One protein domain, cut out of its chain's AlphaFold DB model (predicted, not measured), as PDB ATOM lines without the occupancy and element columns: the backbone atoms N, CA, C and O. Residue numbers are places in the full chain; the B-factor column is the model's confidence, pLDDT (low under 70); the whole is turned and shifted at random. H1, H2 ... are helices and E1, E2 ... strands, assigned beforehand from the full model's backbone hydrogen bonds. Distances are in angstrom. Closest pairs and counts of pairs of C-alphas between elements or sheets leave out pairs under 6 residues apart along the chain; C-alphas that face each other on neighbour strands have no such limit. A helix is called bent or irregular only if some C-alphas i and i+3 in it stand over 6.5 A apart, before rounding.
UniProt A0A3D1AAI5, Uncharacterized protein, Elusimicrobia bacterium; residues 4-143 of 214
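Overview. This is residues 4 to 143 of the 214 residues of an uncharacterized protein of Elusimicrobia bacterium (UniProt A0A3D1AAI5). The domain is a rounded cluster of crossed helices with the kinked helix H3 at its core: H2 folds back alongside H3, while H5 and H8 cross it. H7 packs on the side of H5 away from H3, H4 packs on H2, and the small hairpin of E1 and E2 sits near the first residues of H3; H1 lies loosely at the edge. The printed part has 140 residues with eight named helices and two named strands, in the order H1, H2, H3, H4, H5, H6, H7, E1, E2, H8; the two strands form one antiparallel sheet, and the class is mostly helix. The whole is compact, with a radius of gyration of the C-alphas of 14.1 A and spans of 38 by 36 by 29 A.

Along the chain. H1 is residues 4 to 14, 16.2 A long, and begins at C-alpha 4, (-0.415, 4.249, 11.453). H1 is neither bent nor irregular, but only just: C-alphas 11 and 14 are 6.1 A apart. H2 is residues 23 to 33, 15.5 A. H3, residues 36 to 51, is 24.0 A long; it has a kink of 40 degrees near residue 44 and is irregular, with C-alphas 40 and 43 being 7.2 A apart. H4 is residues 57 to 62. H5, residues 69 to 85, is the longest helix by residues, at 24.4 A, and begins at C-alpha 69, (-20.825, 20.148, 11.160). H6, residues 91 to 97, is only just irregular, with C-alphas 91 and 94 being 6.9 A apart. H7 is residues 102 to 114, 18.4 A. E1 is residues 118 to 120 and E2 residues 123 to 125. H8, residues 127 to 137, is 15.9 A long and ends at C-alpha 137, (-5.728, 12.681, 30.227).

Arrangement. H3 is the hub, touching four other helices. H2 and H3 form a helical hairpin at a shallow tilt of 12 degrees, opposite ways; their closest C-alphas, those of Ile 30 and Phe 38, are 5.9 A apart. H5 touches H3 with residues 75 to 82 alone, about perpendicular at 71 degrees, only just beyond steep; the closest C-alphas are those of Pro 43 and Ser 79, 4.6 A. H8 touches residues 40 to 44 of H3 at a steep tilt of 49 degrees, with the C-alphas of Glu 40 and Leu 130 closest at 5.0 A. H6 only just touches H3, with 3 pairs of C-alphas within 8 A; the closest are those of Gly 50 and Trp 92, 6.3 A. H7 touches H5 at a steep tilt of 60 degrees, with the C-alphas of Ala 81 and Lys 109 closest at 4.7 A. H4 touches H2 at a steep tilt of 61 degrees, with the C-alphas of Asn 24 and Ala 60 closest at 4.4 A. H1 touches no helix but is near H3: the closest C-alphas, those of Ala 10 and Phe 38, are 8.0 A apart. E1 and E2 form an antiparallel hairpin, with N 118 and O 125 at 2.9 A and N 120 and O 123 at 2.8 A, within hydrogen-bond range. The closest C-alphas of H3 and E2, those of Gln 36 and Leu 123, are 6.9 A apart. H3 and H7 are apart, as are H2 and H8, among others. In H2, H4, H5, H7 and H8 every O i to N i+4 pair is within hydrogen-bond range; the counts are 6 of 7 in H1, 10 of 12 in H3 and 2 of 3 in H6.

Size, cuts and confidence. The two C-alphas farthest apart, those of Glu 20 and Gln 114, are 40.3 A apart. The printed part has no cut, and no link is long. The mean pLDDT of the printed part is 78.8; residues 4 to 22 and 140 to 143 are under 70, and the mean over H1 is 45.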
ATOM      1  N   THR A   4      -1.628   4.040  10.662       43.00
ATOM      2  CA  THR A   4      -0.415   4.249  11.453       43.00
ATOM      3  C   THR A   4      -0.108   5.730  11.708       43.00
ATOM      4  O   THR A   4       0.276   6.077  12.818       43.00
ATOM      5  N   GLU A   5      -0.346   6.622  10.740       50.38
ATOM      6  CA  GLU A   5      -0.139   8.076  10.899       50.38
ATOM      7  C   GLU A   5      -1.173   8.690  11.859       50.38
ATOM      8  O   GLU A   5      -0.864   9.588  12.645       50.38
ATOM      9  N   LEU A   6      -2.406   8.173  11.832       47.25
ATOM     10  CA  LEU A   6      -3.466   8.531  12.780       47.25
ATOM     11  C   LEU A   6      -3.163   8.005  14.185       47.25
ATOM     12  O   LEU A   6      -3.354   8.735  15.155       47.25
ATOM     13  N   ALA A   7      -2.616   6.792  14.306       41.94
ATOM     14  CA  ALA A   7      -2.176   6.231  15.582       41.94
ATOM     15  C   ALA A   7      -0.957   6.965  16.176       41.94
ATOM     16  O   ALA A   7      -0.901   7.141  17.390       41.94
ATOM     17  N   GLU A   8      -0.018   7.452  15.356       46.41
ATOM     18  CA  GLU A   8       1.098   8.299  15.810       46.41
ATOM     19  C   GLU A   8       0.621   9.682  16.273       46.41
ATOM     20  O   GLU A   8       1.040  10.156  17.331       46.41
ATOM     21  N   LYS A   9      -0.330  10.297  15.556       49.50
ATOM     22  CA  LYS A   9      -0.990  11.538  16.000       49.50
ATOM     23  C   LYS A   9      -1.822  11.332  17.270       49.50
ATOM     24  O   LYS A   9      -1.831  12.204  18.136       49.50
ATOM     25  N   ALA A  10      -2.463  10.172  17.422       45.56
ATOM     26  CA  ALA A  10      -3.197   9.782  18.626       45.56
ATOM     27  C   ALA A  10      -2.263   9.513  19.817       45.56
ATOM     28  O   ALA A  10      -2.560   9.914  20.938       45.56
ATOM     29  N   ALA A  11      -1.110   8.881  19.585       43.38
ATOM     30  CA  ALA A  11      -0.075   8.674  20.598       43.38
ATOM     31  C   ALA A  11       0.590  10.002  21.013       43.38
ATOM     32  O   ALA A  11       0.927  10.190  22.186       43.38
ATOM     33  N   ALA A  12       0.681  10.972  20.097       43.56
ATOM     34  CA  ALA A  12       1.096  12.345  20.390       43.56
ATOM     35  C   ALA A  12       0.092  13.125  21.269       43.56
ATOM     36  O   ALA A  12       0.467  14.136  21.869       43.56
ATOM     37  N   LEU A  13      -1.143  12.630  21.470       45.25
ATOM     38  CA  LEU A  13      -2.107  13.212  22.424       45.25
ATOM     39  C   LEU A  13      -1.676  13.062  23.896       45.25
ATOM     40  O   LEU A  13      -2.292  13.656  24.782       45.25
ATOM     41  N   GLY A  14      -0.577  12.343  24.161       43.56
ATOM     42  CA  GLY A  14       0.136  12.368  25.439       43.56
ATOM     43  C   GLY A  14       1.202  13.468  25.584       43.56
ATOM     44  O   GLY A  14       1.421  13.935  26.704       43.56
ATOM     45  N   TYR A  15       1.873  13.928  24.518       38.88
ATOM     46  CA  TYR A  15       3.039  14.822  24.630       38.88
ATOM     47  C   TYR A  15       3.278  15.679  23.369       38.88
ATOM     48  O   TYR A  15       3.612  15.162  22.315       38.88
ATOM     49  N   ARG A  16       3.254  17.010  23.563       32.50
ATOM     50  CA  ARG A  16       3.731  18.091  22.668       32.50
ATOM     51  C   ARG A  16       2.990  18.245  21.331       32.50
ATOM     52  O   ARG A  16       3.375  17.686  20.318       32.50
ATOM     53  N   THR A  17       2.031  19.169  21.303       36.34
ATOM     54  CA  THR A  17       1.713  19.891  20.064       36.34
ATOM     55  C   THR A  17       2.936  20.729  19.686       36.34
ATOM     56  O   THR A  17       3.326  21.613  20.459       36.34
ATOM     57  N   SER A  18       3.555  20.433  18.542       35.03
ATOM     58  CA  SER A  18       4.392  21.380  17.799       35.03
ATOM     59  C   SER A  18       3.691  22.734  17.779       35.03
ATOM     60  O   SER A  18       2.473  22.818  17.644       35.03
ATOM     61  N   ALA A  19       4.451  23.802  17.984       37.25
ATOM     62  CA  ALA A  19       3.941  25.140  18.246       37.25
ATOM     63  C   ALA A  19       3.198  25.810  17.063       37.25
ATOM     64  O   ALA A  19       2.959  27.012  17.128       37.25
ATOM     65  N   GLU A  20       2.793  25.071  16.025       42.88
ATOM     66  CA  GLU A  20       2.236  25.623  14.780       42.88
ATOM     67  C   GLU A  20       0.966  24.922  14.252       42.88
ATOM     68  O   GLU A  20       0.390  25.399  13.279       42.88
ATOM     69  N   ASP A  21       0.459  23.863  14.897       49.47
ATOM     70  CA  ASP A  21      -0.752  23.175  14.420       49.47
ATOM     71  C   ASP A  21      -2.042  23.822  14.969       49.47
ATOM     72  O   ASP A  21      -2.208  24.023  16.174       49.47
ATOM     73  N   ASP A  22      -2.957  24.186  14.066       69.38
ATOM     74  CA  ASP A  22      -4.246  24.823  14.360       69.38
ATOM     75  C   ASP A  22      -5.156  23.871  15.161       69.38
ATOM     76  O   ASP A  22      -5.673  22.880  14.632       69.38
ATOM     77  N   ASP A  23      -5.365  24.171  16.449       71.25
ATOM     78  CA  ASP A  23      -6.240  23.406  17.353       71.25
ATOM     79  C   ASP A  23      -7.643  23.201  16.736       71.25
ATOM     80  O   ASP A  23      -8.267  22.156  16.931       71.25
ATOM     81  N   ASN A  24      -8.132  24.152  15.928       79.31
ATOM     82  CA  ASN A  24      -9.445  24.066  15.279       79.31
ATOM     83  C   ASN A  24      -9.465  23.045  14.139       79.31
ATOM     84  O   ASN A  24     -10.450  22.321  13.981       79.31
ATOM     85  N   ARG A  25      -8.366  22.950  13.384       78.56
ATOM     86  CA  ARG A  25      -8.196  21.942  12.334       78.56
ATOM     87  C   ARG A  25      -8.071  20.546  12.928       78.56
ATOM     88  O   ARG A  25      -8.691  19.620  12.428       78.56
ATOM     89  N   THR A  26      -7.372  20.413  14.053       79.12
ATOM     90  CA  THR A  26      -7.271  19.135  14.776       79.12
ATOM     91  C   THR A  26      -8.644  18.656  15.263       79.12
ATOM     92  O   THR A  26      -8.982  17.483  15.114       79.12
ATOM     93  N   LEU A  27      -9.471  19.561  15.803       83.56
ATOM     94  CA  LEU A  27     -10.849  19.233  16.185       83.56
ATOM     95  C   LEU A  27     -11.698  18.829  14.971       83.56
ATOM     96  O   LEU A  27     -12.487  17.893  15.081       83.56
ATOM     97  N   ALA A  28     -11.533  19.494  13.825       83.38
ATOM     98  CA  ALA A  28     -12.222  19.139  12.584       83.38
ATOM     99  C   ALA A  28     -11.810  17.748  12.068       83.38
ATOM    100  O   ALA A  28     -12.675  16.909  11.822       83.38
ATOM    101  N   ASP A  29     -10.508  17.464  11.993       82.69
ATOM    102  CA  ASP A  29      -9.979  16.177  11.521       82.69
ATOM    103  C   ASP A  29     -10.503  15.004  12.375       82.69
ATOM    104  O   ASP A  29     -10.856  13.943  11.856       82.69
ATOM    105  N   ILE A  30     -10.640  15.204  13.691       84.88
ATOM    106  CA  ILE A  30     -11.209  14.206  14.609       84.88
ATOM    107  C   ILE A  30     -12.682  13.936  14.326       84.88
ATOM    108  O   ILE A  30     -13.101  12.775  14.291       84.88
ATOM    109  N   VAL A  31     -13.477  14.985  14.117       85.62
ATOM    110  CA  VAL A  31     -14.896  14.823  13.778       85.62
ATOM    111  C   VAL A  31     -15.026  14.044  12.470       85.62
ATOM    112  O   VAL A  31     -15.806  13.095  12.403       85.62
ATOM    113  N   GLN A  32     -14.203  14.383  11.474       85.50
ATOM    114  CA  GLN A  32     -14.214  13.751  10.156       85.50
ATOM    115  C   GLN A  32     -13.745  12.289  10.181       85.50
ATOM    116  O   GLN A  32     -14.255  11.477   9.412       85.50
ATOM    117  N   SER A  33     -12.816  11.929  11.072       83.25
ATOM    118  CA  SER A  33     -12.312  10.551  11.184       83.25
ATOM    119  C   SER A  33     -13.415   9.525  11.480       83.25
ATOM    120  O   SER A  33     -13.282   8.361  11.111       83.25
ATOM    121  N   ARG A  34     -14.504   9.951  12.147       81.38
ATOM    122  CA  ARG A  34     -15.598   9.093  12.644       81.38
ATOM    123  C   ARG A  34     -15.118   7.870  13.431       81.38
ATOM    124  O   ARG A  34     -15.834   6.876  13.542       81.38
ATOM    125  N   GLU A  35     -13.919   7.926  14.006       83.44
ATOM    126  CA  GLU A  35     -13.429   6.841  14.842       83.44
ATOM    127  C   GLU A  35     -13.888   7.045  16.280       83.44
ATOM    128  O   GLU A  35     -13.667   8.093  16.895       83.44
ATOM    129  N   GLN A  36     -14.455   5.985  16.853       84.94
ATOM    130  CA  GLN A  36     -14.964   5.992  18.220       84.94
ATOM    131  C   GLN A  36     -13.929   6.490  19.237       84.94
ATOM    132  O   GLN A  36     -14.262   7.290  20.104       84.94
ATOM    133  N   ARG A  37     -12.659   6.080  19.113       84.50
ATOM    134  CA  ARG A  37     -11.594   6.485  20.047       84.50
ATOM    135  C   ARG A  37     -11.341   7.992  20.037       84.50
ATOM    136  O   ARG A  37     -11.108   8.579  21.089       84.50
ATOM    137  N   PHE A  38     -11.393   8.624  18.866       85.62
ATOM    138  CA  PHE A  38     -11.187  10.067  18.760       85.62
ATOM    139  C   PHE A  38     -12.388  10.852  19.281       85.62
ATOM    140  O   PHE A  38     -12.215  11.893  19.911       85.62
ATOM    141  N   TRP A  39     -13.597  10.324  19.093       89.44
ATOM    142  CA  TRP A  39     -14.816  10.923  19.634       89.44
ATOM    143  C   TRP A  39     -14.884  10.780  21.160       89.44
ATOM    144  O   TRP A  39     -15.250  11.733  21.845       89.44
ATOM    145  N   GLU A  40     -14.425   9.647  21.704       88.38
ATOM    146  CA  GLU A  40     -14.234   9.435  23.147       88.38
ATOM    147  C   GLU A  40     -13.184  10.398  23.741       88.38
ATOM    148  O   GLU A  40     -13.327  10.873  24.867       88.38
ATOM    149  N   ALA A  41     -12.139  10.738  22.981       87.12
ATOM    150  CA  ALA A  41     -11.107  11.685  23.408       87.12
ATOM    151  C   ALA A  41     -11.501  13.163  23.217       87.12
ATOM    152  O   ALA A  41     -10.858  14.050  23.786       87.12
ATOM    153  N   PHE A  42     -12.551  13.457  22.447       91.00
ATOM    154  CA  PHE A  42     -12.930  14.823  22.082       91.00
ATOM    155  C   PHE A  42     -13.135  15.765  23.287       91.00
ATOM    156  O   PHE A  42     -12.589  16.874  23.251       91.00
ATOM    157  N   PRO A  43     -13.805  15.366  24.393       92.19
ATOM    158  CA  PRO A  43     -13.959  16.241  25.555       92.19
ATOM    159  C   PRO A  43     -12.627  16.654  26.188       92.19
ATOM    160  O   PRO A  43     -12.504  17.757  26.715       92.19
ATOM    161  N   LEU A  44     -11.600  15.806  26.140       88.88
ATOM    162  CA  LEU A  44     -10.281  16.163  26.659       88.88
ATOM    163  C   LEU A  44      -9.617  17.235  25.786       88.88
ATOM    164  O   LEU A  44      -9.030  18.192  26.292       88.88
ATOM    165  N   LEU A  45      -9.722  17.078  24.469       87.19
ATOM    166  CA  LEU A  45      -9.100  17.975  23.497       87.19
ATOM    167  C   LEU A  45      -9.765  19.342  23.496       87.19
ATOM    168  O   LEU A  45      -9.069  20.357  23.514       87.19
ATOM    169  N   LEU A  46     -11.095  19.362  23.571       90.00
ATOM    170  CA  LEU A  46     -11.864  20.589  23.707       90.00
ATOM    171  C   LEU A  46     -11.457  21.359  24.971       90.00
ATOM    172  O   LEU A  46     -11.215  22.565  24.900       90.00
ATOM    173  N   ALA A  47     -11.308  20.662  26.101       87.62
ATOM    174  CA  ALA A  47     -10.872  21.281  27.348       87.62
ATOM    175  C   ALA A  47      -9.461  21.876  27.227       87.62
ATOM    176  O   ALA A  47      -9.237  23.030  27.592       87.62
ATOM    177  N   ASN A  48      -8.516  21.124  26.656       84.50
ATOM    178  CA  ASN A  48      -7.141  21.586  26.465       84.50
ATOM    179  C   ASN A  48      -7.045  22.784  25.502       84.50
ATOM    180  O   ASN A  48      -6.298  23.724  25.775       84.50
ATOM    181  N   ALA A  49      -7.796  22.774  24.397       84.00
ATOM    182  CA  ALA A  49      -7.842  23.881  23.438       84.00
ATOM    183  C   ALA A  49      -8.471  25.145  24.053       84.00
ATOM    184  O   ALA A  49      -7.996  26.261  23.825       84.00
ATOM    185  N   GLY A  50      -9.513  24.968  24.874       84.12
ATOM    186  CA  GLY A  50     -10.155  26.047  25.625       84.12
ATOM    187  C   GLY A  50      -9.209  26.716  26.624       84.12
ATOM    188  O   GLY A  50      -9.087  27.941  26.620       84.12
ATOM    189  N   GLU A  51      -8.473  25.927  27.413       80.38
ATOM    190  CA  GLU A  51      -7.478  26.430  28.379       80.38
ATOM    191  C   GLU A  51      -6.309  27.166  27.709       80.38
ATOM    192  O   GLU A  51      -5.767  28.121  28.259       80.38
ATOM    193  N   ARG A  52      -5.939  26.769  26.485       78.25
ATOM    194  CA  ARG A  52      -4.921  27.467  25.680       78.25
ATOM    195  C   ARG A  52      -5.434  28.761  25.042       78.25
ATOM    196  O   ARG A  52      -4.647  29.486  24.440       78.25
ATOM    197  N   GLY A  53      -6.737  29.043  25.130       74.12
ATOM    198  CA  GLY A  53      -7.368  30.237  24.561       74.12
ATOM    199  C   GLY A  53      -7.477  30.249  23.032       74.12
ATOM    200  O   GLY A  53      -7.889  31.262  22.473       74.12
ATOM    201  N   LYS A  54      -7.136  29.145  22.355       71.81
ATOM    202  CA  LYS A  54      -7.094  29.028  20.884       71.81
ATOM    203  C   LYS A  54      -8.376  28.458  20.266       71.81
ATOM    204  O   LYS A  54      -8.480  28.333  19.047       71.81
ATOM    205  N   LEU A  55      -9.355  28.118  21.101       79.44
ATOM    206  CA  LEU A  55     -10.595  27.486  20.674       79.44
ATOM    207  C   LEU A  55     -11.518  28.462  19.928       79.44
ATOM    208  O   LEU A  55     -12.023  29.427  20.507       79.44
ATOM    209  N   ASN A  56     -11.801  28.153  18.664       80.19
ATOM    210  CA  ASN A  56     -12.800  28.820  17.839       80.19
ATOM    211  C   ASN A  56     -13.648  27.780  17.088       80.19
ATOM    212  O   ASN A  56     -13.294  27.293  16.014       80.19
ATOM    213  N   HIS A  57     -14.826  27.476  17.634       79.19
ATOM    214  CA  HIS A  57     -15.719  26.477  17.044       79.19
ATOM    215  C   HIS A  57     -16.238  26.871  15.649       79.19
ATOM    216  O   HIS A  57     -16.551  25.990  14.851       79.19
ATOM    217  N   ALA A  58     -16.318  28.169  15.329       79.81
ATOM    218  CA  ALA A  58     -16.716  28.631  14.001       79.81
ATOM    219  C   ALA A  58     -15.617  28.342  12.966       79.81
ATOM    220  O   ALA A  58     -15.925  27.884  11.867       79.81
ATOM    221  N   ALA A  59     -14.347  28.521  13.343       79.81
ATOM    222  CA  ALA A  59     -13.207  28.141  12.510       79.81
ATOM    223  C   ALA A  59     -13.136  26.616  12.319       79.81
ATOM    224  O   ALA A  59     -13.033  26.152  11.188       79.81
ATOM    225  N   ALA A  60     -13.315  25.833  13.390       80.19
ATOM    226  CA  ALA A  60     -13.366  24.369  13.299       80.19
ATOM    227  C   ALA A  60     -14.517  23.889  12.394       80.19
ATOM    228  O   ALA A  60     -14.352  22.985  11.582       80.19
ATOM    229  N   SER A  61     -15.683  24.540  12.477       82.19
ATOM    230  CA  SER A  61     -16.822  24.241  11.603       82.19
ATOM    231  C   SER A  61     -16.575  24.619  10.140       82.19
ATOM    232  O   SER A  61     -17.173  23.999   9.261       82.19
ATOM    233  N   ALA A  62     -15.752  25.635   9.863       82.88
ATOM    234  CA  ALA A  62     -15.414  26.050   8.502       82.88
ATOM    235  C   ALA A  62     -14.485  25.042   7.808       82.88
ATOM    236  O   ALA A  62     -14.578  24.871   6.596       82.88
ATOM    237  N   CYS A  63     -13.650  24.338   8.577       80.12
ATOM    238  CA  CYS A  63     -12.797  23.256   8.085       80.12
ATOM    239  C   CYS A  63     -13.564  21.958   7.772       80.12
ATOM    240  O   CYS A  63     -12.988  21.053   7.176       80.12
ATOM    241  N   LEU A  64     -14.842  21.856   8.162       83.81
ATOM    242  CA  LEU A  64     -15.656  20.654   7.991       83.81
ATOM    243  C   LEU A  64     -16.622  20.742   6.798       83.81
ATOM    244  O   LEU A  64     -17.256  21.794   6.600       83.81
ATOM    245  N   PRO A  65     -16.831  19.617   6.081       84.50
ATOM    246  CA  PRO A  65     -17.970  19.437   5.185       84.50
ATOM    247  C   PRO A  65     -19.292  19.717   5.906       84.50
ATOM    248  O   PRO A  65     -19.424  19.465   7.105       84.50
ATOM    249  N   GLU A  66     -20.291  20.233   5.187       83.25
ATOM    250  CA  GLU A  66     -21.567  20.661   5.779       83.25
ATOM    251  C   GLU A  66     -22.279  19.537   6.551       83.25
ATOM    252  O   GLU A  66     -22.831  19.768   7.629       83.25
ATOM    253  N   GLU A  67     -22.173  18.310   6.047       84.19
ATOM    254  CA  GLU A  67     -22.714  17.095   6.654       84.19
ATOM    255  C   GLU A  67     -22.101  16.749   8.021       84.19
ATOM    256  O   GLU A  67     -22.817  16.244   8.890       84.19
ATOM    257  N   ASP A  68     -20.828  17.086   8.254       84.75
ATOM    258  CA  ASP A  68     -20.101  16.735   9.479       84.75
ATOM    259  C   ASP A  68     -20.188  17.821  10.564       84.75
ATOM    260  O   ASP A  68     -19.948  17.569  11.751       84.75
ATOM    261  N   ARG A  69     -20.636  19.033  10.207       87.19
ATOM    262  CA  ARG A  69     -20.825  20.148  11.160       87.19
ATOM    263  C   ARG A  69     -21.814  19.816  12.274       87.19
ATOM    264  O   ARG A  69     -21.702  20.345  13.383       87.19
ATOM    265  N   LYS A  70     -22.791  18.942  12.002       88.50
ATOM    266  CA  LYS A  70     -23.753  18.466  13.008       88.50
ATOM    267  C   LYS A  70     -23.073  17.620  14.091       88.50
ATOM    268  O   LYS A  70     -23.403  17.779  15.264       88.50
ATOM    269  N   TYR A  71     -22.090  16.796  13.718       89.38
ATOM    270  CA  TYR A  71     -21.346  15.956  14.655       89.38
ATOM    271  C   TYR A  71     -20.419  16.795  15.530       89.38
ATOM    272  O   TYR A  71     -20.373  16.575  16.735       89.38
ATOM    273  N   LEU A  72     -19.784  17.835  14.974       89.69
ATOM    274  CA  LEU A  72     -19.010  18.791  15.772       89.69
ATOM    275  C   LEU A  72     -19.876  19.435  16.866       89.69
ATOM    276  O   LEU A  72     -19.489  19.459  18.034       89.69
ATOM    277  N   LYS A  73     -21.070  19.930  16.509       90.25
ATOM    278  CA  LYS A  73     -22.003  20.512  17.490       90.25
ATOM    279  C   LYS A  73     -22.417  19.493  18.552       90.25
ATOM    280  O   LYS A  73     -22.430  19.833  19.733       90.25
ATOM    281  N   LEU A  74     -22.733  18.266  18.144       91.31
ATOM    282  CA  LEU A  74     -23.116  17.186  19.053       91.31
ATOM    283  C   LEU A  74     -21.995  16.852  20.045       91.31
ATOM    284  O   LEU A  74     -22.236  16.812  21.249       91.31
ATOM    285  N   LEU A  75     -20.765  16.686  19.558       91.81
ATOM    286  CA  LEU A  75     -19.597  16.371  20.381       91.81
ATOM    287  C   LEU A  75     -19.253  17.498  21.356       91.81
ATOM    288  O   LEU A  75     -18.930  17.228  22.514       91.81
ATOM    289  N   ILE A  76     -19.389  18.761  20.936       92.94
ATOM    290  CA  ILE A  76     -19.255  19.913  21.839       92.94
ATOM    291  C   ILE A  76     -20.293  19.824  22.958       92.94
ATOM    292  O   ILE A  76     -19.935  19.930  24.127       92.94
ATOM    293  N   ILE A  77     -21.563  19.586  22.635       93.06
ATOM    294  CA  ILE A  77     -22.631  19.492  23.640       93.06
ATOM    295  C   ILE A  77     -22.359  18.360  24.625       93.06
ATOM    296  O   ILE A  77     -22.455  18.574  25.832       93.06
ATOM    297  N   VAL A  78     -22.013  17.176  24.129       93.56
ATOM    298  CA  VAL A  78     -21.723  16.009  24.971       93.56
ATOM    299  C   VAL A  78     -20.523  16.286  25.872       93.56
ATOM    300  O   VAL A  78     -20.553  15.947  27.051       93.56
ATOM    301  N   SER A  79     -19.509  16.993  25.367       93.75
ATOM    302  CA  SER A  79     -18.368  17.436  26.176       93.75
ATOM    303  C   SER A  79     -18.791  18.404  27.279       93.75
ATOM    304  O   SER A  79     -18.408  18.229  28.431       93.75
ATOM    305  N   LEU A  80     -19.626  19.400  26.961       93.25
ATOM    306  CA  LEU A  80     -20.152  20.347  27.947       93.25
ATOM    307  C   LEU A  80     -21.008  19.656  29.016       93.25
ATOM    308  O   LEU A  80     -20.913  20.015  30.191       93.25
ATOM    309  N   ALA A  81     -21.809  18.668  28.616       92.75
ATOM    310  CA  ALA A  81     -22.606  17.845  29.518       92.75
ATOM    311  C   ALA A  81     -21.721  16.970  30.415       92.75
ATOM    312  O   ALA A  81     -21.980  16.867  31.613       92.75
ATOM    313  N   LEU A  82     -20.638  16.404  29.867       91.75
ATOM    314  CA  LEU A  82     -19.644  15.658  30.636       91.75
ATOM    315  C   LEU A  82     -19.001  16.538  31.704       91.75
ATOM    316  O   LEU A  82     -18.936  16.128  32.860       91.75
ATOM    317  N   TYR A  83     -18.582  17.755  31.356       90.81
ATOM    318  CA  TYR A  83     -17.998  18.674  32.333       90.81
ATOM    319  C   TYR A  83     -18.981  19.010  33.453       90.81
ATOM    320  O   TYR A  83     -18.591  18.977  34.616       90.81
ATOM    321  N   ASP A  84     -20.256  19.247  33.123       88.62
ATOM    322  CA  ASP A  84     -21.292  19.486  34.134       88.62
ATOM    323  C   ASP A  84     -21.529  18.261  35.018       88.62
ATOM    324  O   ASP A  84     -21.729  18.422  36.217       88.62
ATOM    325  N   SER A  85     -21.515  17.050  34.447       86.00
ATOM    326  CA  SER A  85     -21.670  15.792  35.200       86.00
ATOM    327  C   SER A  85     -20.476  15.482  36.108       86.00
ATOM    328  O   SER A  85     -20.575  14.646  36.994       86.00
ATOM    329  N   LEU A  86     -19.333  16.123  35.856       83.81
ATOM    330  CA  LEU A  86     -18.121  16.025  36.666       83.81
ATOM    331  C   LEU A  86     -17.925  17.259  37.559       83.81
ATOM    332  O   LEU A  86     -16.865  17.400  38.169       83.81
ATOM    333  N   GLY A  87     -18.882  18.196  37.557       81.38
ATOM    334  CA  GLY A  87     -18.813  19.483  38.254       81.38
ATOM    335  C   GLY A  87     -17.674  20.414  37.802       81.38
ATOM    336  O   GLY A  87     -17.376  21.402  38.478       81.38
ATOM    337  N   VAL A  88     -17.008  20.127  36.679       85.19
ATOM    338  CA  VAL A  88     -15.858  20.899  36.188       85.19
ATOM    339  C   VAL A  88     -16.342  22.181  35.518       85.19
ATOM    340  O   VAL A  88     -17.039  22.152  34.505       85.19
ATOM    341  N   LYS A  89     -15.922  23.330  36.056       83.56
ATOM    342  CA  LYS A  89     -16.262  24.651  35.513       83.56
ATOM    343  C   LYS A  89     -15.069  25.260  34.789       83.56
ATOM    344  O   LYS A  89     -14.014  25.470  35.382       83.56
ATOM    345  N   PHE A  90     -15.272  25.596  33.520       84.56
ATOM    346  CA  PHE A  90     -14.279  26.261  32.683       84.56
ATOM    347  C   PHE A  90     -14.645  27.729  32.463       84.56
ATOM    348  O   PHE A  90     -15.754  28.032  32.024       84.56
ATOM    349  N   GLY A  91     -13.704  28.649  32.697       83.06
ATOM    350  CA  GLY A  91     -13.947  30.090  32.527       83.06
ATOM    351  C   GLY A  91     -14.248  30.504  31.079       83.06
ATOM    352  O   GLY A  91     -14.945  31.486  30.838       83.06
ATOM    353  N   TRP A  92     -13.776  29.732  30.095       86.50
ATOM    354  CA  TRP A  92     -14.039  29.981  28.675       86.50
ATOM    355  C   TRP A  92     -15.403  29.470  28.198       86.50
ATOM    356  O   TRP A  92     -15.831  29.859  27.111       86.50
ATOM    357  N   ARG A  93     -16.089  28.623  28.978       87.44
ATOM    358  CA  ARG A  93     -17.326  27.953  28.559       87.44
ATOM    359  C   ARG A  93     -18.424  28.943  28.201       87.44
ATOM    360  O   ARG A  93     -18.948  28.882  27.096       87.44
ATOM    361  N   GLU A  94     -18.741  29.860  29.110       84.44
ATOM    362  CA  GLU A  94     -19.837  30.816  28.917       84.44
ATOM    363  C   GLU A  94     -19.564  31.738  27.722       84.44
ATOM    364  O   GLU A  94     -20.414  31.943  26.861       84.44
ATOM    365  N   ARG A  95     -18.318  32.206  27.607       85.56
ATOM    366  CA  ARG A  95     -17.871  33.073  26.512       85.56
ATOM    367  C   ARG A  95     -17.992  32.410  25.138       85.56
ATOM    368  O   ARG A  95     -18.325  33.086  24.173       85.56
ATOM    369  N   LEU A  96     -17.651  31.124  25.033       83.25
ATOM    370  CA  LEU A  96     -17.572  30.426  23.744       83.25
ATOM    371  C   LEU A  96     -18.857  29.679  23.376       83.25
ATOM    372  O   LEU A  96     -19.121  29.482  22.191       83.25
ATOM    373  N   PHE A  97     -19.633  29.261  24.376       87.06
ATOM    374  CA  PHE A  97     -20.755  28.340  24.205       87.06
ATOM    375  C   PHE A  97     -22.028  28.765  24.951       87.06
ATOM    376  O   PHE A  97     -22.973  27.982  24.999       87.06
ATOM    377  N   GLY A  98     -22.118  29.989  25.484       81.31
ATOM    378  CA  GLY A  98     -23.324  30.480  26.173       81.31
ATOM    379  C   GLY A  98     -24.595  30.474  25.307       81.31
ATOM    380  O   GLY A  98     -25.704  30.369  25.820       81.31
ATOM    381  N   SER A  99     -24.458  30.503  23.975       84.75
ATOM    382  CA  SER A  99     -25.585  30.408  23.034       84.75
ATOM    383  C   SER A  99     -26.031  28.973  22.715       84.75
ATOM    384  O   SER A  99     -26.969  28.788  21.936       84.75
ATOM    385  N   PHE A 100     -25.354  27.944  23.237       86.69
ATOM    386  CA  PHE A 100     -25.716  26.550  22.972       86.69
ATOM    387  C   PHE A 100     -26.991  26.144  23.736       86.69
ATOM    388  O   PHE A 100     -27.279  26.668  24.813       86.69
ATOM    389  N   PRO A 101     -27.786  25.194  23.207       88.69
ATOM    390  CA  PRO A 101     -29.078  24.836  23.786       88.69
ATOM    391  C   PRO A 101     -28.925  24.127  25.143       88.69
ATOM    392  O   PRO A 101     -28.703  22.916  25.207       88.69
ATOM    393  N   ALA A 102     -29.137  24.869  26.233       87.56
ATOM    394  CA  ALA A 102     -29.008  24.373  27.608       87.56
ATOM    395  C   ALA A 102     -29.862  23.123  27.899       87.56
ATOM    396  O   ALA A 102     -29.413  22.212  28.588       87.56
ATOM    397  N   ARG A 103     -31.070  23.033  27.320       89.00
ATOM    398  CA  ARG A 103     -31.950  21.855  27.463       89.00
ATOM    399  C   ARG A 103     -31.308  20.574  26.934       89.00
ATOM    400  O   ARG A 103     -31.493  19.509  27.512       89.00
ATOM    401  N   LEU A 104     -30.574  20.675  25.828       89.06
ATOM    402  CA  LEU A 104     -29.968  19.521  25.176       89.06
ATOM    403  C   LEU A 104     -28.698  19.086  25.924       89.06
ATOM    404  O   LEU A 104     -28.503  17.893  26.130       89.06
ATOM    405  N   ILE A 105     -27.924  20.042  26.452       90.88
ATOM    406  CA  ILE A 105     -26.819  19.769  27.388       90.88
ATOM    407  C   ILE A 105     -27.342  19.049  28.644       90.88
ATOM    408  O   ILE A 105     -26.795  18.019  29.027       90.88
ATOM    409  N   ALA A 106     -28.435  19.532  29.245       88.00
ATOM    410  CA  ALA A 106     -29.034  18.917  30.433       88.00
ATOM    411  C   ALA A 106     -29.556  17.489  30.179       88.00
ATOM    412  O   ALA A 106     -29.403  16.622  31.035       88.00
ATOM    413  N   ASN A 107     -30.128  17.219  29.000       90.19
ATOM    414  CA  ASN A 107     -30.551  15.869  28.613       90.19
ATOM    415  C   ASN A 107     -29.352  14.907  28.549       90.19
ATOM    416  O   ASN A 107     -29.359  13.861  29.197       90.19
ATOM    417  N   PHE A 108     -28.285  15.293  27.841       90.12
ATOM    418  CA  PHE A 108     -27.064  14.485  27.778       90.12
ATOM    419  C   PHE A 108     -26.403  14.311  29.148       90.12
ATOM    420  O   PHE A 108     -25.897  13.229  29.434       90.12
ATOM    421  N   LYS A 109     -26.465  15.325  30.018       89.25
ATOM    422  CA  LYS A 109     -26.002  15.219  31.406       89.25
ATOM    423  C   LYS A 109     -26.760  14.117  32.153       89.25
ATOM    424  O   LYS A 109     -26.128  13.235  32.720       89.25
ATOM    425  N   GLY A 110     -28.092  14.111  32.075       84.81
ATOM    426  CA  GLY A 110     -28.916  13.067  32.692       84.81
ATOM    427  C   GLY A 110     -28.588  11.665  32.167       84.81
ATOM    428  O   GLY A 110     -28.467  10.733  32.955       84.81
ATOM    429  N   LYS A 111     -28.355  11.514  30.854       86.25
ATOM    430  CA  LYS A 111     -27.918  10.229  30.270       86.25
ATOM    431  C   LYS A 111     -26.552   9.774  30.799       86.25
ATOM    432  O   LYS A 111     -26.389   8.602  31.126       86.25
ATOM    433  N   LEU A 112     -25.597  10.699  30.923       87.00
ATOM    434  CA  LEU A 112     -24.259  10.443  31.476       87.00
ATOM    435  C   LEU A 112     -24.288  10.052  32.963       87.00
ATOM    436  O   LEU A 112     -23.447   9.270  33.411       87.00
ATOM    437  N   GLU A 113     -25.226  10.607  33.730       82.12
ATOM    438  CA  GLU A 113     -25.446  10.276  35.146       82.12
ATOM    439  C   GLU A 113     -26.148   8.919  35.312       82.12
ATOM    440  O   GLU A 113     -25.831   8.172  36.232       82.12
ATOM    441  N   GLN A 114     -27.061   8.576  34.399       83.12
ATOM    442  CA  GLN A 114     -27.800   7.306  34.395       83.12
ATOM    443  C   GLN A 114     -27.010   6.129  33.799       83.12
ATOM    444  O   GLN A 114     -27.490   5.000  33.854       83.12
ATOM    445  N   GLY A 115     -25.832   6.376  33.210       80.44
ATOM    446  CA  GLY A 115     -25.043   5.343  32.524       80.44
ATOM    447  C   GLY A 115     -25.700   4.830  31.236       80.44
ATOM    448  O   GLY A 115     -25.423   3.719  30.795       80.44
ATOM    449  N   ALA A 116     -26.606   5.611  30.640       79.88
ATOM    450  CA  ALA A 116     -27.291   5.230  29.411       79.88
ATOM    451  C   ALA A 116     -26.386   5.441  28.188       79.88
ATOM    452  O   ALA A 116     -25.681   6.450  28.101       79.88
ATOM    453  N   GLU A 117     -26.448   4.526  27.220       83.81
ATOM    454  CA  GLU A 117     -25.688   4.627  25.972       83.81
ATOM    455  C   GLU A 117     -25.942   5.965  25.256       83.81
ATOM    456  O   GLU A 117     -27.071   6.467  25.169       83.81
ATOM    457  N   LEU A 118     -24.862   6.565  24.754       86.12
ATOM    458  CA  LEU A 118     -24.905   7.830  24.037       86.12
ATOM    459  C   LEU A 118     -24.848   7.572  22.538       86.12
ATOM    460  O   LEU A 118     -23.842   7.095  22.015       86.12
ATOM    461  N   GLU A 119     -25.904   7.969  21.845       86.50
ATOM    462  CA  GLU A 119     -25.925   8.032  20.388       86.50
ATOM    463  C   GLU A 119     -25.162   9.276  19.921       86.50
ATOM    464  O   GLU A 119     -25.652  10.410  19.991       86.50
ATOM    465  N   LEU A 120     -23.934   9.061  19.458       83.38
ATOM    466  CA  LEU A 120     -23.121  10.061  18.785       83.38
ATOM    467  C   LEU A 120     -23.168   9.763  17.288       83.38
ATOM    468  O   LEU A 120     -22.327   9.047  16.751       83.38
ATOM    469  N   GLY A 121     -24.174  10.304  16.603       81.31
ATOM    470  CA  GLY A 121     -24.362  10.016  15.184       81.31
ATOM    471  C   GLY A 121     -24.636   8.537  14.939       81.31
ATOM    472  O   GLY A 121     -25.629   8.019  15.431       81.31
ATOM    473  N   ASP A 122     -23.738   7.881  14.205       82.19
ATOM    474  CA  ASP A 122     -23.828   6.450  13.891       82.19
ATOM    475  C   ASP A 122     -23.093   5.570  14.928       82.19
ATOM    476  O   ASP A 122     -23.047   4.349  14.791       82.19
ATOM    477  N   LEU A 123     -22.487   6.181  15.955       83.31
ATOM    478  CA  LEU A 123     -21.715   5.496  16.992       83.31
ATOM    479  C   LEU A 123     -22.476   5.458  18.317       83.31
ATOM    480  O   LEU A 123     -23.005   6.470  18.778       83.31
ATOM    481  N   LEU A 124     -22.444   4.298  18.970       85.62
ATOM    482  CA  LEU A 124     -22.880   4.129  20.353       85.62
ATOM    483  C   LEU A 124     -21.660   4.195  21.268       85.62
ATOM    484  O   LEU A 124     -20.732   3.393  21.149       85.62
ATOM    485  N   VAL A 125     -21.653   5.173  22.172       85.31
ATOM    486  CA  VAL A 125     -20.556   5.390  23.118       85.31
ATOM    487  C   VAL A 125     -21.054   5.209  24.543       85.31
ATOM    488  O   VAL A 125     -22.068   5.778  24.945       85.31
ATOM    489  N   LEU A 126     -20.302   4.430  25.318       84.00
ATOM    490  CA  LEU A 126     -20.568   4.226  26.737       84.00
ATOM    491  C   LEU A 126     -20.095   5.447  27.548       84.00
ATOM    492  O   LEU A 126     -18.927   5.840  27.413       84.00
ATOM    493  N   PRO A 127     -20.953   6.033  28.408       86.69
ATOM    494  CA  PRO A 127     -20.589   7.135  29.305       86.69
ATOM    495  C   PRO A 127     -19.303   6.906  30.104       86.69
ATOM    496  O   PRO A 127     -18.506   7.829  30.288       86.69
ATOM    497  N   GLU A 128     -19.080   5.676  30.559       82.75
ATOM    498  CA  GLU A 128     -17.948   5.277  31.395       82.75
ATOM    499  C   GLU A 128     -16.632   5.462  30.645       82.75
ATOM    500  O   GLU A 128     -15.709   6.085  31.165       82.75
ATOM    501  N   ARG A 129     -16.572   5.021  29.384       83.56
ATOM    502  CA  ARG A 129     -15.374   5.147  28.539       83.56
ATOM    503  C   ARG A 129     -15.028   6.603  28.259       83.56
ATOM    504  O   ARG A 129     -13.857   6.986  28.301       83.56
ATOM    505  N   LEU A 130     -16.051   7.420  28.005       86.50
ATOM    506  CA  LEU A 130     -15.901   8.860  27.801       86.50
ATOM    507  C   LEU A 130     -15.324   9.530  29.061       86.50
ATOM    508  O   LEU A 130     -14.374  10.314  28.989       86.50
ATOM    509  N   ARG A 131     -15.870   9.172  30.229       86.25
ATOM    510  CA  ARG A 131     -15.434   9.673  31.537       86.25
ATOM    511  C   ARG A 131     -14.002   9.247  31.858       86.25
ATOM    512  O   ARG A 131     -13.191  10.092  32.228       86.25
ATOM    513  N   GLU A 132     -13.675   7.969  31.697       84.50
ATOM    514  CA  GLU A 132     -12.338   7.421  31.953       84.50
ATOM    515  C   GLU A 132     -11.281   8.063  31.058       84.50
ATOM    516  O   GLU A 132     -10.245   8.507  31.556       84.50
ATOM    517  N   THR A 133     -11.563   8.189  29.758       85.94
ATOM    518  CA  THR A 133     -10.647   8.815  28.792       85.94
ATOM    519  C   THR A 133     -10.368  10.268  29.165       85.94
ATOM    520  O   THR A 133      -9.213  10.707  29.173       85.94
ATOM    521  N   PHE A 134     -11.411  11.013  29.545       87.94
ATOM    522  CA  PHE A 134     -11.255  12.381  30.020       87.94
ATOM    523  C   PHE A 134     -10.419  12.445  31.305       87.94
ATOM    524  O   PHE A 134      -9.423  13.166  31.350       87.94
ATOM    525  N   LEU A 135     -10.771  11.669  32.332       83.75
ATOM    526  CA  LEU A 135     -10.084  11.688  33.629       83.75
ATOM    527  C   LEU A 135      -8.619  11.238  33.536       83.75
ATOM    528  O   LEU A 135      -7.771  11.780  34.248       83.75
ATOM    529  N   ALA A 136      -8.310  10.282  32.657       82.12
ATOM    530  CA  ALA A 136      -6.953   9.788  32.450       82.12
ATOM    531  C   ALA A 136      -6.028  10.866  31.863       82.12
ATOM    532  O   ALA A 136      -4.876  10.994  32.285       82.12
ATOM    533  N   GLY A 137      -6.525  11.657  30.907       76.88
ATOM    534  CA  GLY A 137      -5.728  12.681  30.227       76.88
ATOM    535  C   GLY A 137      -5.827  14.087  30.826       76.88
ATOM    536  O   GLY A 137      -4.953  14.925  30.578       76.88
ATOM    537  N   PHE A 138      -6.864  14.381  31.615       81.62
ATOM    538  CA  PHE A 138      -7.120  15.732  32.106       81.62
ATOM    539  C   PHE A 138      -6.191  16.099  33.270       81.62
ATOM    540  O   PHE A 138      -6.318  15.639  34.405       81.62
ATOM    541  N   LYS A 139      -5.243  17.003  32.996       70.06
ATOM    542  CA  LYS A 139      -4.253  17.474  33.984       70.06
ATOM    543  C   LYS A 139      -4.833  18.444  35.027       70.06
ATOM    544  O   LYS A 139      -4.152  18.769  35.998       70.06
ATOM    545  N   GLY A 140      -6.098  18.856  34.895       65.19
ATOM    546  CA  GLY A 140      -6.805  19.762  35.809       65.19
ATOM    547  C   GLY A 140      -7.298  19.108  37.107       65.19
ATOM    548  O   GLY A 140      -8.447  19.302  37.502       65.19
ATOM    549  N   LYS A 141      -6.442  18.355  37.813       63.38
ATOM    550  CA  LYS A 141      -6.804  17.657  39.068       63.38
ATOM    551  C   LYS A 141      -7.328  18.599  40.161       63.38
ATOM    552  O   LYS A 141      -8.130  18.179  40.987       63.38
ATOM    553  N   ALA A 142      -6.888  19.859  40.173       62.09
ATOM    554  CA  ALA A 142      -7.399  20.870  41.097       62.09
ATOM    555  C   ALA A 142      -8.867  21.228  40.811       62.09
ATOM    556  O   ALA A 142      -9.654  21.294  41.750       62.09
ATOM    557  N   LEU A 143      -9.242  21.368  39.533       65.88
ATOM    558  CA  LEU A 143     -10.624  21.625  39.115       65.88
ATOM    559  C   LEU A 143     -11.533  20.446  39.469       65.88
ATOM    560  O   LEU A 143     -12.589  20.652  40.056       65.88
TER     561      LEU A 143